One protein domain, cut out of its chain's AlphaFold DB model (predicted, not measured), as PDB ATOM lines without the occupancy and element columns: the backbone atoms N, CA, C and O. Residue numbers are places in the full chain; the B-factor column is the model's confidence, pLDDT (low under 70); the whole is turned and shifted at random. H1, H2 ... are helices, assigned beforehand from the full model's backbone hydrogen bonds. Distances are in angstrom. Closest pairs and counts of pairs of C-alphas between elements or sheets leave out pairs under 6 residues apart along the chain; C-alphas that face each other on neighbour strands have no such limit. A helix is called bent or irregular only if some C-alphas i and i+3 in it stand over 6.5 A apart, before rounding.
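This is residues 16 to 117 of the 825 residues of a protein of Desulfobacteraceae bacterium (UniProt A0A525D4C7). H1, the longest helix, runs along one side of a crossed group of helices: H5 packs beside it running back the other way, while H3 and H4 each set their first end on it and run off about square to it. The short, irregular H2 turns away from the last end of H1, and residues 50 to 56 of the link after it stick out as a loop. The printed part has 102 residues, with five named helices in the order H1 H2 H3 H4 H5 and no named strand; its class is all helix. It is compact, with a radius of gyration of the C-alphas of 13.2 A, and spans 42 by 28 by 23 A.

H1, residues 16 to 32, is the hub. H2, residues 35 to 45, is close to H1 but not clearly touching, with the C-alphas of Tyr 32 and Leu 38 closest at 7.8 A. H3, residues 61 to 71, touches H1, the closest C-alphas being those of Ile 26 and Gly 61 at 4.3 A; at 71 degrees the two are only just about perpendicular. H2 and H3 only just touch, with 3 pairs of C-alphas within 8 A, the closest being Ile 45 and Leu 68 at 6.7 A. H4, residues 78 to 91, touches H1 with residues 78 to 82 alone, at 87 degrees, about perpendicular; the C-alphas of Val 18 and Met 79 are closest at 6.0 A. H5, residues 106 to 116, touches residues 21 to 28 of H1 at a shallow tilt of 32 degrees, opposite ways, with the C-alphas of Leu 21 and Met 115 closest at 6.9 A. H4 and H5 are near each other, while H3 and H5 are apart. Every O i to N i+4 pair is within hydrogen-bond range in H1, H3 and H4; H5 has 6 of 7, and H2 has 3 of 7, beside 2 of 8 O i to N i+3 pairs.

H1 begins at C-alpha 16 (88.245, 261.490, 373.673) and is 23.8 A long. H2 is 10.9 A long and irregular: C-alphas 37 and 40 are 9.1 A apart. H3 measures 15.2 A and H4 19.8 A. H5 measures 14.6 A and ends at C-alpha 116 (96.714, 252.986, 371.968).

The C-alphas of Arg 55 and Arg 91, the two farthest apart, are 43.1 A from each other. The printed part has no cut. The links from H2 to H3, 15 residues, and from H4 to H5, 14 residues, are long; in the second, residues 98 to 99 pair with residues 102 to 103, antiparallel. Residues 49 to 59 and 93 to 94 have pLDDT under 70, and the mean of the printed part is 83.9.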
ATOM      1  N   LYS A  16      87.358 261.220 372.537       88.06
ATOM      2  CA  LYS A  16      88.245 261.490 373.673       88.06
ATOM      3  C   LYS A  16      89.636 260.882 373.473       88.06
ATOM      4  O   LYS A  16      90.629 261.567 373.678       88.06
ATOM      5  N   GLN A  17      89.716 259.619 373.050       87.81
ATOM      6  CA  GLN A  17      91.005 258.961 372.803       87.81
ATOM      7  C   GLN A  17      91.779 259.632 371.666       87.81
ATOM      8  O   GLN A  17      92.999 259.745 371.739       87.81
ATOM      9  N   VAL A  18      91.080 260.096 370.630       91.19
ATOM     10  CA  VAL A  18      91.691 260.857 369.532       91.19
ATOM     11  C   VAL A  18      92.232 262.199 370.017       91.19
ATOM     12  O   VAL A  18      93.357 262.553 369.664       91.19
ATOM     13  N   ALA A  19      91.484 262.919 370.855       90.38
ATOM     14  CA  ALA A  19      91.958 264.159 371.463       90.38
ATOM     15  C   ALA A  19      93.213 263.925 372.323       90.38
ATOM     16  O   ALA A  19      94.193 264.658 372.188       90.38
ATOM     17  N   ASP A  20      93.227 262.862 373.135       90.25
ATOM     18  CA  ASP A  20      94.390 262.483 373.944       90.25
ATOM     19  C   ASP A  20      95.605 262.154 373.050       90.25
ATOM     20  O   ASP A  20      96.695 262.693 373.255       90.25
ATOM     21  N   LEU A  21      95.429 261.334 372.006       93.62
ATOM     22  CA  LEU A  21      96.490 261.002 371.042       93.62
ATOM     23  C   LEU A  21      97.044 262.243 370.332       93.62
ATOM     24  O   LEU A  21      98.258 262.367 370.165       93.62
ATOM     25  N   PHE A  22      96.171 263.174 369.946       93.94
ATOM     26  CA  PHE A  22      96.567 264.434 369.325       93.94
ATOM     27  C   PHE A  22      97.425 265.280 370.275       93.94
ATOM     28  O   PHE A  22      98.500 265.739 369.888       93.94
ATOM     29  N   CYS A  23      97.016 265.417 371.541       93.12
ATOM     30  CA  CYS A  23      97.801 266.096 372.574       93.12
ATOM     31  C   CYS A  23      99.166 265.426 372.797       93.12
ATOM     32  O   CYS A  23     100.191 266.105 372.857       93.12
ATOM     33  N   HIS A  24      99.217 264.095 372.861       93.44
ATOM     34  CA  HIS A  24     100.475 263.358 373.013       93.44
ATOM     35  C   HIS A  24     101.413 263.503 371.810       93.44
ATOM     36  O   HIS A  24     102.634 263.474 371.989       93.44
ATOM     37  N   LEU A  25     100.871 263.666 370.602       94.19
ATOM     38  CA  LEU A  25     101.648 263.926 369.392       94.19
ATOM     39  C   LEU A  25     102.257 265.337 369.407       94.19
ATOM     40  O   LEU A  25     103.423 265.498 369.053       94.19
ATOM     41  N   ILE A  26     101.510 266.333 369.902       93.31
ATOM     42  CA  ILE A  26     102.028 267.689 370.149       93.31
ATOM     43  C   ILE A  26     103.204 267.637 371.122       93.31
ATOM     44  O   ILE A  26     104.292 268.090 370.778       93.31
ATOM     45  N   VAL A  27     103.015 267.007 372.287       92.88
ATOM     46  CA  VAL A  27     104.064 266.873 373.312       92.88
ATOM     47  C   VAL A  27     105.300 266.172 372.752       92.88
ATOM     48  O   VAL A  27     106.427 266.604 372.998       92.88
ATOM     49  N   PHE A  28     105.102 265.106 371.972       94.06
ATOM     50  CA  PHE A  28     106.206 264.413 371.323       94.06
ATOM     51  C   PHE A  28     106.974 265.346 370.382       94.06
ATOM     52  O   PHE A  28     108.196 265.386 370.438       94.06
ATOM     53  N   PHE A  29     106.290 266.102 369.523       92.38
ATOM     54  CA  PHE A  29     106.956 266.972 368.554       92.38
ATOM     55  C   PHE A  29     107.556 268.245 369.153       92.38
ATOM     56  O   PHE A  29     108.532 268.761 368.595       92.38
ATOM     57  N   ASP A  30     107.016 268.734 370.266       88.38
ATOM     58  CA  ASP A  30     107.625 269.811 371.047       88.38
ATOM     59  C   ASP A  30     108.971 269.371 371.615       88.38
ATOM     60  O   ASP A  30     109.958 270.094 371.499       88.38
ATOM     61  N   ARG A  31     109.029 268.162 372.186       88.38
ATOM     62  CA  ARG A  31     110.215 267.703 372.912       88.38
ATOM     63  C   ARG A  31     111.210 266.926 372.057       88.38
ATOM     64  O   ARG A  31     112.402 267.081 372.248       88.38
ATOM     65  N   TYR A  32     110.744 266.096 371.134       90.31
ATOM     66  CA  TYR A  32     111.562 265.152 370.358       90.31
ATOM     67  C   TYR A  32     111.368 265.291 368.845       90.31
ATOM     68  O   TYR A  32     111.849 264.466 368.072       90.31
ATOM     69  N   GLY A  33     110.646 266.320 368.394       87.56
ATOM     70  CA  GLY A  33     110.492 266.629 366.977       87.56
ATOM     71  C   GLY A  33     111.744 267.293 366.417       87.56
ATOM     72  O   GLY A  33     111.686 268.481 366.093       87.56
ATOM     73  N   THR A  34     112.844 266.545 366.338       84.31
ATOM     74  CA  THR A  34     114.149 266.959 365.805       84.31
ATOM     75  C   THR A  34     114.646 265.953 364.761       84.31
ATOM     76  O   THR A  34     114.217 264.793 364.741       84.31
ATOM     77  N   SER A  35     115.562 266.384 363.888       82.00
ATOM     78  CA  SER A  35     116.137 265.539 362.832       82.00
ATOM     79  C   SER A  35     116.948 264.362 363.375       82.00
ATOM     80  O   SER A  35     116.895 263.273 362.799       82.00
ATOM     81  N   SER A  36     117.608 264.533 364.523       79.00
ATOM     82  CA  SER A  36     118.354 263.476 365.218       79.00
ATOM     83  C   SER A  36     117.456 262.321 365.685       79.00
ATOM     84  O   SER A  36     117.850 261.156 365.601       79.00
ATOM     85  N   VAL A  37     116.226 262.618 366.116       85.62
ATOM     86  CA  VAL A  37     115.273 261.614 366.612       85.62
ATOM     87  C   VAL A  37     114.424 261.019 365.486       85.62
ATOM     88  O   VAL A  37     114.254 259.799 365.404       85.62
ATOM     89  N   LEU A  38     113.873 261.864 364.611       87.88
ATOM     90  CA  LEU A  38     112.890 261.455 363.603       87.88
ATOM     91  C   LEU A  38     113.504 261.064 362.253       87.88
ATOM     92  O   LEU A  38     112.824 260.446 361.431       87.88
ATOM     93  N   GLY A  39     114.773 261.406 362.021       83.25
ATOM     94  CA  GLY A  39     115.405 261.332 360.708       83.25
ATOM     95  C   GLY A  39     114.953 262.464 359.777       83.25
ATOM     96  O   GLY A  39     113.948 263.139 360.011       83.25
ATOM     97  N   THR A  40     115.692 262.665 358.688       80.06
ATOM     98  CA  THR A  40     115.496 263.785 357.746       80.06
ATOM     99  C   THR A  40     114.166 263.717 356.988       80.06
ATOM    100  O   THR A  40     113.548 264.743 356.722       80.06
ATOM    101  N   GLY A  41     113.676 262.511 356.677       84.62
ATOM    102  CA  GLY A  41     112.440 262.318 355.911       84.62
ATOM    103  C   GLY A  41     111.213 262.949 356.575       84.62
ATOM    104  O   GLY A  41     110.578 263.827 355.993       84.62
ATOM    105  N   LEU A  42     110.895 262.542 357.811       88.31
ATOM    106  CA  LEU A  42     109.764 263.124 358.543       88.31
ATOM    107  C   LEU A  42     110.054 264.568 358.972       88.31
ATOM    108  O   LEU A  42     109.140 265.391 358.982       88.31
ATOM    109  N   SER A  43     111.313 264.895 359.276       85.00
ATOM    110  CA  SER A  43     111.695 266.235 359.735       85.00
ATOM    111  C   SER A  43     111.448 267.318 358.686       85.00
ATOM    112  O   SER A  43     110.908 268.375 359.018       85.00
ATOM    113  N   ARG A  44     111.707 267.029 357.406       85.19
ATOM    114  CA  ARG A  44     111.310 267.895 356.283       85.19
ATOM    115  C   ARG A  44     109.797 268.083 356.201       85.19
ATOM    116  O   ARG A  44     109.332 269.210 356.070       85.19
ATOM    117  N   ILE A  45     109.024 267.004 356.340       87.56
ATOM    118  CA  ILE A  45     107.554 267.032 356.240       87.56
ATOM    119  C   ILE A  45     106.930 267.925 357.317       87.56
ATOM    120  O   ILE A  45     106.035 268.719 357.032       87.56
ATOM    121  N   ILE A  46     107.410 267.829 358.559       86.38
ATOM    122  CA  ILE A  46     106.901 268.654 359.667       86.38
ATOM    123  C   ILE A  46     107.564 270.045 359.729       86.38
ATOM    124  O   ILE A  46     107.222 270.870 360.581       86.38
ATOM    125  N   GLY A  47     108.448 270.341 358.771       78.00
ATOM    126  CA  GLY A  47     109.114 271.625 358.559       78.00
ATOM    127  C   GLY A  47     110.077 272.003 359.679       78.00
ATOM    128  O   GLY A  47     109.996 273.113 360.203       78.00
ATOM    129  N   ILE A  48     110.937 271.051 360.048       71.25
ATOM    130  CA  ILE A  48     112.157 271.265 360.842       71.25
ATOM    131  C   ILE A  48     113.310 271.701 359.922       71.25
ATOM    132  O   ILE A  48     114.038 272.621 360.269       71.25
ATOM    133  N   ASP A  49     113.420 271.102 358.731       58.47
ATOM    134  CA  ASP A  49     114.550 271.290 357.801       58.47
ATOM    135  C   ASP A  49     114.262 272.341 356.689       58.47
ATOM    136  O   ASP A  49     114.670 272.153 355.545       58.47
ATOM    137  N   GLY A  50     113.505 273.413 356.975       48.44
ATOM    138  CA  GLY A  50     113.084 274.425 355.982       48.44
ATOM    139  C   GLY A  50     113.520 275.863 356.306       48.44
ATOM    140  O   GLY A  50     113.767 276.174 357.468       48.44
ATOM    141  N   GLU A  51     113.570 276.726 355.278       37.28
ATOM    142  CA  GLU A  51     113.941 278.165 355.259       37.28
ATOM    143  C   GLU A  51     113.060 279.088 356.140       37.28
ATOM    144  O   GLU A  51     112.587 280.137 355.709       37.28
ATOM    145  N   ALA A  52     112.805 278.729 357.394       37.69
ATOM    146  CA  ALA A  52     112.207 279.651 358.347       37.69
ATOM    147  C   ALA A  52     113.297 280.615 358.830       37.69
ATOM    148  O   ALA A  52     114.309 280.204 359.410       37.69
ATOM    149  N   SER A  53     113.096 281.913 358.584       36.03
ATOM    150  CA  SER A  53     113.976 282.972 359.085       36.03
ATOM    151  C   SER A  53     114.221 282.807 360.593       36.03
ATOM    152  O   SER A  53     113.386 282.266 361.317       36.03
ATOM    153  N   ALA A  54     115.339 283.320 361.117       41.84
ATOM    154  CA  ALA A  54     115.657 283.255 362.550       41.84
ATOM    155  C   ALA A  54     114.556 283.831 363.483       41.84
ATOM    156  O   ALA A  54     114.609 283.608 364.689       41.84
ATOM    157  N   ARG A  55     113.548 284.531 362.935       35.69
ATOM    158  CA  ARG A  55     112.365 285.047 363.643       35.69
ATOM    159  C   ARG A  55     111.145 284.102 363.639       35.69
ATOM    160  O   ARG A  55     110.224 284.339 364.409       35.69
ATOM    161  N   GLU A  56     111.149 283.025 362.850       40.62
ATOM    162  CA  GLU A  56     110.082 282.003 362.758       40.62
ATOM    163  C   GLU A  56     110.473 280.642 363.376       40.62
ATOM    164  O   GLU A  56     109.726 279.667 363.282       40.62
ATOM    165  N   LYS A  57     111.627 280.554 364.053       45.06
ATOM    166  CA  LYS A  57     112.219 279.306 364.582       45.06
ATOM    167  C   LYS A  57     111.444 278.605 365.718       45.06
ATOM    168  O   LYS A  57     111.935 277.616 366.256       45.06
ATOM    169  N   VAL A  58     110.227 279.033 366.058       48.84
ATOM    170  CA  VAL A  58     109.357 278.323 367.013       48.84
ATOM    171  C   VAL A  58     108.214 277.641 366.261       48.84
ATOM    172  O   VAL A  58     107.077 278.106 366.231       48.84
ATOM    173  N   CYS A  59     108.512 276.507 365.626       55.34
ATOM    174  CA  CYS A  59     107.471 275.618 365.118       55.34
ATOM    175  C   CYS A  59     106.949 274.764 366.285       55.34
ATOM    176  O   CYS A  59     107.515 273.713 366.589       55.34
ATOM    177  N   TYR A  60     105.904 275.245 366.962       73.88
ATOM    178  CA  TYR A  60     105.247 274.523 368.056       73.88
ATOM    179  C   TYR A  60     104.779 273.131 367.605       73.88
ATOM    180  O   TYR A  60     104.398 272.927 366.447       73.88
ATOM    181  N   GLY A  61     104.743 272.174 368.528       81.62
ATOM    182  CA  GLY A  61     104.329 270.791 368.313       81.62
ATOM    183  C   GLY A  61     102.961 270.693 367.648       81.62
ATOM    184  O   GLY A  61     102.763 269.854 366.778       81.62
ATOM    185  N   GLN A  62     102.054 271.630 367.937       88.12
ATOM    186  CA  GLN A  62     100.766 271.759 367.252       88.12
ATOM    187  C   GLN A  62     100.908 271.978 365.740       88.12
ATOM    188  O   GLN A  62     100.232 271.311 364.958       88.12
ATOM    189  N   MET A  63     101.806 272.867 365.312       88.12
ATOM    190  CA  MET A  63     102.063 273.122 363.893       88.12
ATOM    191  C   MET A  63     102.680 271.891 363.219       88.12
ATOM    192  O   MET A  63     102.233 271.495 362.141       88.12
ATOM    193  N   LYS A  64     103.659 271.248 363.872       90.75
ATOM    194  CA  LYS A  64     104.281 270.000 363.391       90.75
ATOM    195  C   LYS A  64     103.242 268.886 363.224       90.75
ATOM    196  O   LYS A  64     103.202 268.236 362.180       90.75
ATOM    197  N   THR A  65     102.348 268.725 364.200       91.25
ATOM    198  CA  THR A  65     101.229 267.776 364.150       91.25
ATOM    199  C   THR A  65     100.304 268.060 362.969       91.25
ATOM    200  O   THR A  65     100.036 267.165 362.172       91.25
ATOM    201  N   VAL A  66      99.850 269.306 362.796       91.62
ATOM    202  CA  VAL A  66      98.961 269.675 361.680       91.62
ATOM    203  C   VAL A  66      99.635 269.445 360.323       91.62
ATOM    204  O   VAL A  66      98.994 268.959 359.392       91.62
ATOM    205  N   ARG A  67     100.934 269.743 360.196       93.38
ATOM    206  CA  ARG A  67     101.705 269.462 358.974       93.38
ATOM    207  C   ARG A  67     101.764 267.968 358.664       93.38
ATOM    208  O   ARG A  67     101.547 267.601 357.512       93.38
ATOM    209  N   LEU A  68     101.975 267.117 359.672       94.44
ATOM    210  CA  LEU A  68     101.912 265.664 359.502       94.44
ATOM    211  C   LEU A  68     100.535 265.215 358.992       94.44
ATOM    212  O   LEU A  68     100.473 264.493 358.002       94.44
ATOM    213  N   LEU A  69      99.439 265.665 359.613       94.88
ATOM    214  CA  LEU A  69      98.079 265.296 359.187       94.88
ATOM    215  C   LEU A  69      97.804 265.719 357.734       94.88
ATOM    216  O   LEU A  69      97.276 264.929 356.950       94.88
ATOM    217  N   ARG A  70      98.203 266.940 357.353       94.25
ATOM    218  CA  ARG A  70      98.075 267.445 355.975       94.25
ATOM    219  C   ARG A  70      98.896 266.631 354.983       94.25
ATOM    220  O   ARG A  70      98.355 266.226 353.961       94.25
ATOM    221  N   ALA A  71     100.165 266.369 355.289       93.50
ATOM    222  CA  ALA A  71     101.045 265.575 354.433       93.50
ATOM    223  C   ALA A  71     100.559 264.126 354.289       93.50
ATOM    224  O   ALA A  71     100.699 263.529 353.228       93.50
ATOM    225  N   ALA A  72      99.929 263.588 355.332       94.19
ATOM    226  CA  ALA A  72      99.268 262.292 355.310       94.19
ATOM    227  C   ALA A  72      97.881 262.322 354.632       94.19
ATOM    228  O   ALA A  72      97.202 261.303 354.624       94.19
ATOM    229  N   GLY A  73      97.430 263.449 354.067       94.44
ATOM    230  CA  GLY A  73      96.180 263.554 353.301       94.44
ATOM    231  C   GLY A  73      94.898 263.732 354.123       94.44
ATOM    232  O   GLY A  73      93.813 263.640 353.558       94.44
ATOM    233  N   TYR A  74      94.995 264.007 355.426       94.19
ATOM    234  CA  TYR A  74      93.835 264.154 356.321       94.19
ATOM    235  C   TYR A  74      93.483 265.613 356.645       94.19
ATOM    236  O   TYR A  74      92.487 265.888 357.307       94.19
ATOM    237  N   GLY A  75      94.271 266.591 356.192       92.06
ATOM    238  CA  GLY A  75      93.991 267.999 356.482       92.06
ATOM    239  C   GLY A  75      94.065 268.292 357.986       92.06
ATOM    240  O   GLY A  75      95.147 268.252 358.563       92.06
ATOM    241  N   ASN A  76      92.918 268.581 358.608       89.06
ATOM    242  CA  ASN A  76      92.779 268.749 360.062       89.06
ATOM    243  C   ASN A  76      91.996 267.587 360.723       89.06
ATOM    244  O   ASN A  76      91.649 267.676 361.899       89.06
ATOM    245  N   ASP A  77      91.691 266.515 359.983       93.19
ATOM    246  CA  ASP A  77      90.938 265.355 360.471       93.19
ATOM    247  C   ASP A  77      91.835 264.393 361.269       93.19
ATOM    248  O   ASP A  77      92.416 263.438 360.748       93.19
ATOM    249  N   ALA A  78      91.961 264.657 362.572       92.69
ATOM    250  CA  ALA A  78      92.712 263.795 363.483       92.69
ATOM    251  C   ALA A  78      92.067 262.408 363.655       92.69
ATOM    252  O   ALA A  78      92.790 261.420 363.783       92.69
ATOM    253  N   MET A  79      90.731 262.323 363.638       93.94
ATOM    254  CA  MET A  79      90.008 261.054 363.771       93.94
ATOM    255  C   MET A  79      90.355 260.136 362.599       93.94
ATOM    256  O   MET A  79      90.851 259.031 362.815       93.94
ATOM    257  N   GLY A  80      90.202 260.628 361.366       93.50
ATOM    258  CA  GLY A  80      90.571 259.886 360.164       93.50
ATOM    259  C   GLY A  80      92.035 259.451 360.173       93.50
ATOM    260  O   GLY A  80      92.323 258.287 359.887       93.50
ATOM    261  N   PHE A  81      92.953 260.338 360.576       94.94
ATOM    262  CA  PHE A  81      94.381 260.019 360.648       94.94
ATOM    263  C   PHE A  81      94.677 258.858 361.608       94.94
ATOM    264  O   PHE A  81      95.334 257.892 361.215       94.94
ATOM    265  N   PHE A  82      94.197 258.915 362.856       94.12
ATOM    266  CA  PHE A  82      94.484 257.867 363.842       94.12
ATOM    267  C   PHE A  82      93.744 256.558 363.541       94.12
ATOM    268  O   PHE A  82      94.324 255.485 363.716       94.12
ATOM    269  N   THR A  83      92.516 256.615 363.018       92.25
ATOM    270  CA  THR A  83      91.814 255.422 362.519       92.25
ATOM    271  C   THR A  83      92.584 254.775 361.366       92.25
ATOM    272  O   THR A  83      92.757 253.554 361.357       92.25
ATOM    273  N   GLY A  84      93.098 255.576 360.428       92.00
ATOM    274  CA  GLY A  84      93.955 255.112 359.337       92.00
ATOM    275  C   GLY A  84      95.254 254.481 359.838       92.00
ATOM    276  O   GLY A  84      95.604 253.384 359.410       92.00
ATOM    277  N   LEU A  85      95.924 255.115 360.806       92.00
ATOM    278  CA  LEU A  85      97.140 254.591 361.433       92.00
ATOM    279  C   LEU A  85      96.912 253.210 362.065       92.00
ATOM    280  O   LEU A  85      97.670 252.281 361.791       92.00
ATOM    281  N   ILE A  86      95.878 253.060 362.902       90.06
ATOM    282  CA  ILE A  86      95.587 251.778 363.565       90.06
ATOM    283  C   ILE A  86      95.231 250.709 362.531       90.06
ATOM    284  O   ILE A  86      95.720 249.585 362.634       90.06
ATOM    285  N   ARG A  87      94.449 251.060 361.504       89.56
ATOM    286  CA  ARG A  87      94.112 250.138 360.415       89.56
ATOM    287  C   ARG A  87      95.359 249.641 359.680       89.56
ATOM    288  O   ARG A  87      95.443 248.450 359.395       89.56
ATOM    289  N   GLU A  88      96.328 250.510 359.396       89.50
ATOM    290  CA  GLU A  88      97.591 250.101 358.766       89.50
ATOM    291  C   GLU A  88      98.412 249.163 359.662       89.50
ATOM    292  O   GLU A  88      98.930 248.154 359.184       89.50
ATOM    293  N   ILE A  89      98.462 249.432 360.970       88.12
ATOM    294  CA  ILE A  89      99.127 248.553 361.949       88.12
ATOM    295  C   ILE A  89      98.460 247.169 361.998       88.12
ATOM    296  O   ILE A  89      99.148 246.156 362.119       88.12
ATOM    297  N   GLU A  90      97.129 247.109 361.912       84.44
ATOM    298  CA  GLU A  90      96.376 245.850 361.878       84.44
ATOM    299  C   GLU A  90      96.537 245.098 360.546       84.44
ATOM    300  O   GLU A  90      96.575 243.868 360.548       84.44
ATOM    301  N   ARG A  91      96.650 245.816 359.419       83.06
ATOM    302  CA  ARG A  91      96.764 245.233 358.072       83.06
ATOM    303  C   ARG A  91      98.135 244.615 357.799       83.06
ATOM    304  O   ARG A  91      98.195 243.518 357.249       83.06
ATOM    305  N   SER A  92      99.210 245.307 358.177       74.38
ATOM    306  CA  SER A  92     100.591 244.918 357.856       74.38
ATOM    307  C   SER A  92     101.466 244.838 359.115       74.38
ATOM    308  O   SER A  92     102.398 245.631 359.287       74.38
ATOM    309  N   PRO A  93     101.195 243.890 360.035       69.25
ATOM    310  CA  PRO A  93     101.896 243.827 361.310       69.25
ATOM    311  C   PRO A  93     103.395 243.550 361.121       69.25
ATOM    312  O   PRO A  93     103.825 242.448 360.770       69.25
ATOM    313  N   GLY A  94     104.227 244.530 361.472       64.62
ATOM    314  CA  GLY A  94     105.689 244.433 361.429       64.62
ATOM    315  C   GLY A  94     106.371 244.993 360.191       64.62
ATOM    316  O   GLY A  94     107.596 244.896 360.106       64.62
ATOM    317  N   GLU A  95     105.620 245.552 359.253       73.38
ATOM    318  CA  GLU A  95     106.189 246.305 358.138       73.38
ATOM    319  C   GLU A  95     106.324 247.787 358.501       73.38
ATOM    320  O   GLU A  95     105.705 248.273 359.449       73.38
ATOM    321  N   SER A  96     107.140 248.526 357.745       80.69
ATOM    322  CA  SER A  96     107.232 249.977 357.911       80.69
ATOM    323  C   SER A  96     105.865 250.619 357.675       80.69
ATOM    324  O   SER A  96     105.348 250.592 356.558       80.69
ATOM    325  N   ILE A  97     105.300 251.228 358.717       88.31
ATOM    326  CA  ILE A  97     103.971 251.836 358.654       88.31
ATOM    327  C   ILE A  97     104.016 253.109 357.806       88.31
ATOM    328  O   ILE A  97     104.807 254.025 358.058       88.31
ATOM    329  N   ARG A  98     103.141 253.161 356.798       90.75
ATOM    330  CA  ARG A  98     103.010 254.280 355.864       90.75
ATOM    331  C   ARG A  98     101.570 254.758 355.822       90.75
ATOM    332  O   ARG A  98     100.665 253.954 355.646       90.75
ATOM    333  N   ILE A  99     101.372 256.068 355.905       90.94
ATOM    334  CA  ILE A  99     100.060 256.695 355.739       90.94
ATOM    335  C   ILE A  99     100.145 257.632 354.540       90.94
ATOM    336  O   ILE A  99     100.853 258.633 354.593       90.94
ATOM    337  N   ASN A 100      99.467 257.276 353.443       88.38
ATOM    338  CA  ASN A 100      99.460 258.040 352.188       88.38
ATOM    339  C   ASN A 100     100.871 258.470 351.726       88.38
ATOM    340  O   ASN A 100     101.107 259.614 351.357       88.38
ATOM    341  N   GLY A 101     101.831 257.539 351.782       86.19
ATOM    342  CA  GLY A 101     103.226 257.763 351.377       86.19
ATOM    343  C   GLY A 101     104.152 258.292 352.479       86.19
ATOM    344  O   GLY A 101     105.367 258.136 352.360       86.19
ATOM    345  N   VAL A 102     103.613 258.823 353.582       91.00
ATOM    346  CA  VAL A 102     104.407 259.281 354.733       91.00
ATOM    347  C   VAL A 102     104.814 258.089 355.596       91.00
ATOM    348  O   VAL A 102     103.960 257.408 356.162       91.00
ATOM    349  N   ILE A 103     106.120 257.838 355.715       91.56
ATOM    350  CA  ILE A 103     106.672 256.817 356.619       91.56
ATOM    351  C   ILE A 103     106.635 257.356 358.051       91.56
ATOM    352  O   ILE A 103     107.195 258.420 358.322       91.56
ATOM    353  N   ILE A 104     106.024 256.609 358.971       92.62
ATOM    354  CA  ILE A 104     105.998 256.963 360.393       92.62
ATOM    355  C   ILE A 104     107.186 256.283 361.099       92.62
ATOM    356  O   ILE A 104     107.254 255.053 361.107       92.62
ATOM    357  N   PRO A 105     108.132 257.034 361.699       92.81
ATOM    358  CA  PRO A 105     109.294 256.453 362.365       92.81
ATOM    359  C   PRO A 105     108.921 255.561 363.550       92.81
ATOM    360  O   PRO A 105     108.029 255.886 364.338       92.81
ATOM    361  N   GLN A 106     109.678 254.479 363.738       93.31
ATOM    362  CA  GLN A 106     109.398 253.479 364.769       93.31
ATOM    363  C   GLN A 106     109.390 254.040 366.199       93.31
ATOM    364  O   GLN A 106     108.598 253.597 367.031       93.31
ATOM    365  N   ILE A 107     110.224 255.040 366.496       94.19
ATOM    366  CA  ILE A 107     110.245 255.679 367.818       94.19
ATOM    367  C   ILE A 107     108.936 256.435 368.111       94.19
ATOM    368  O   ILE A 107     108.420 256.365 369.226       94.19
ATOM    369  N   LEU A 108     108.355 257.083 367.092       95.19
ATOM    370  CA  LEU A 108     107.060 257.757 367.185       95.19
ATOM    371  C   LEU A 108     105.917 256.737 367.272       95.19
ATOM    372  O   LEU A 108     105.017 256.894 368.094       95.19
ATOM    373  N   LEU A 109     105.972 255.657 366.484       94.38
ATOM    374  CA  LEU A 109     105.014 254.553 366.602       94.38
ATOM    375  C   LEU A 109     105.035 253.957 368.008       94.38
ATOM    376  O   LEU A 109     103.983 253.779 368.611       94.38
ATOM    377  N   THR A 110     106.219 253.700 368.560       94.12
ATOM    378  CA  THR A 110     106.371 253.154 369.913       94.12
ATOM    379  C   THR A 110     105.742 254.079 370.952       94.12
ATOM    380  O   THR A 110     105.005 253.590 371.807       94.12
ATOM    381  N   TRP A 111     105.952 255.396 370.838       94.75
ATOM    382  CA  TRP A 111     105.318 256.406 371.693       94.75
ATOM    383  C   TRP A 111     103.785 256.372 371.609       94.75
ATOM    384  O   TRP A 111     103.109 256.232 372.627       94.75
ATOM    385  N   LEU A 112     103.222 256.436 370.399       94.12
ATOM    386  CA  LEU A 112     101.768 256.425 370.192       94.12
ATOM    387  C   LEU A 112     101.134 255.105 370.648       94.12
ATOM    388  O   LEU A 112     100.063 255.096 371.255       94.12
ATOM    389  N   MET A 113     101.814 253.982 370.419       91.75
ATOM    390  CA  MET A 113     101.340 252.657 370.814       91.75
ATOM    391  C   MET A 113     101.227 252.491 372.331       91.75
ATOM    392  O   MET A 113     100.446 251.651 372.783       91.75
ATOM    393  N   GLU A 114     101.959 253.270 373.134       90.25
ATOM    394  CA  GLU A 114     101.753 253.284 374.586       90.25
ATOM    395  C   GLU A 114     100.384 253.829 374.973       90.25
ATOM    396  O   GLU A 114      99.806 253.357 375.948       90.25
ATOM    397  N   MET A 115      99.854 254.772 374.196       89.12
ATOM    398  CA  MET A 115      98.532 255.350 374.422       89.12
ATOM    399  C   MET A 115      97.426 254.480 373.815       89.12
ATOM    400  O   MET A 115      96.375 254.311 374.428       89.12
ATOM    401  N   ILE A 116      97.675 253.879 372.645       88.06
ATOM    402  CA  ILE A 116      96.714 252.986 371.968       88.06
ATOM    403  C   ILE A 116      96.529 251.678 372.755       88.06
ATOM    404  O   ILE A 116      95.411 251.186 372.899       88.06
ATOM    405  N   TYR A 117      97.613 251.123 373.303       85.50
ATOM    406  CA  TYR A 117      97.604 249.887 374.091       85.50
ATOM    407  C   TYR A 117      98.173 250.138 375.495       85.50
ATOM    408  O   TYR A 117      99.279 249.673 375.774       85.50
TER     409      TYR A 117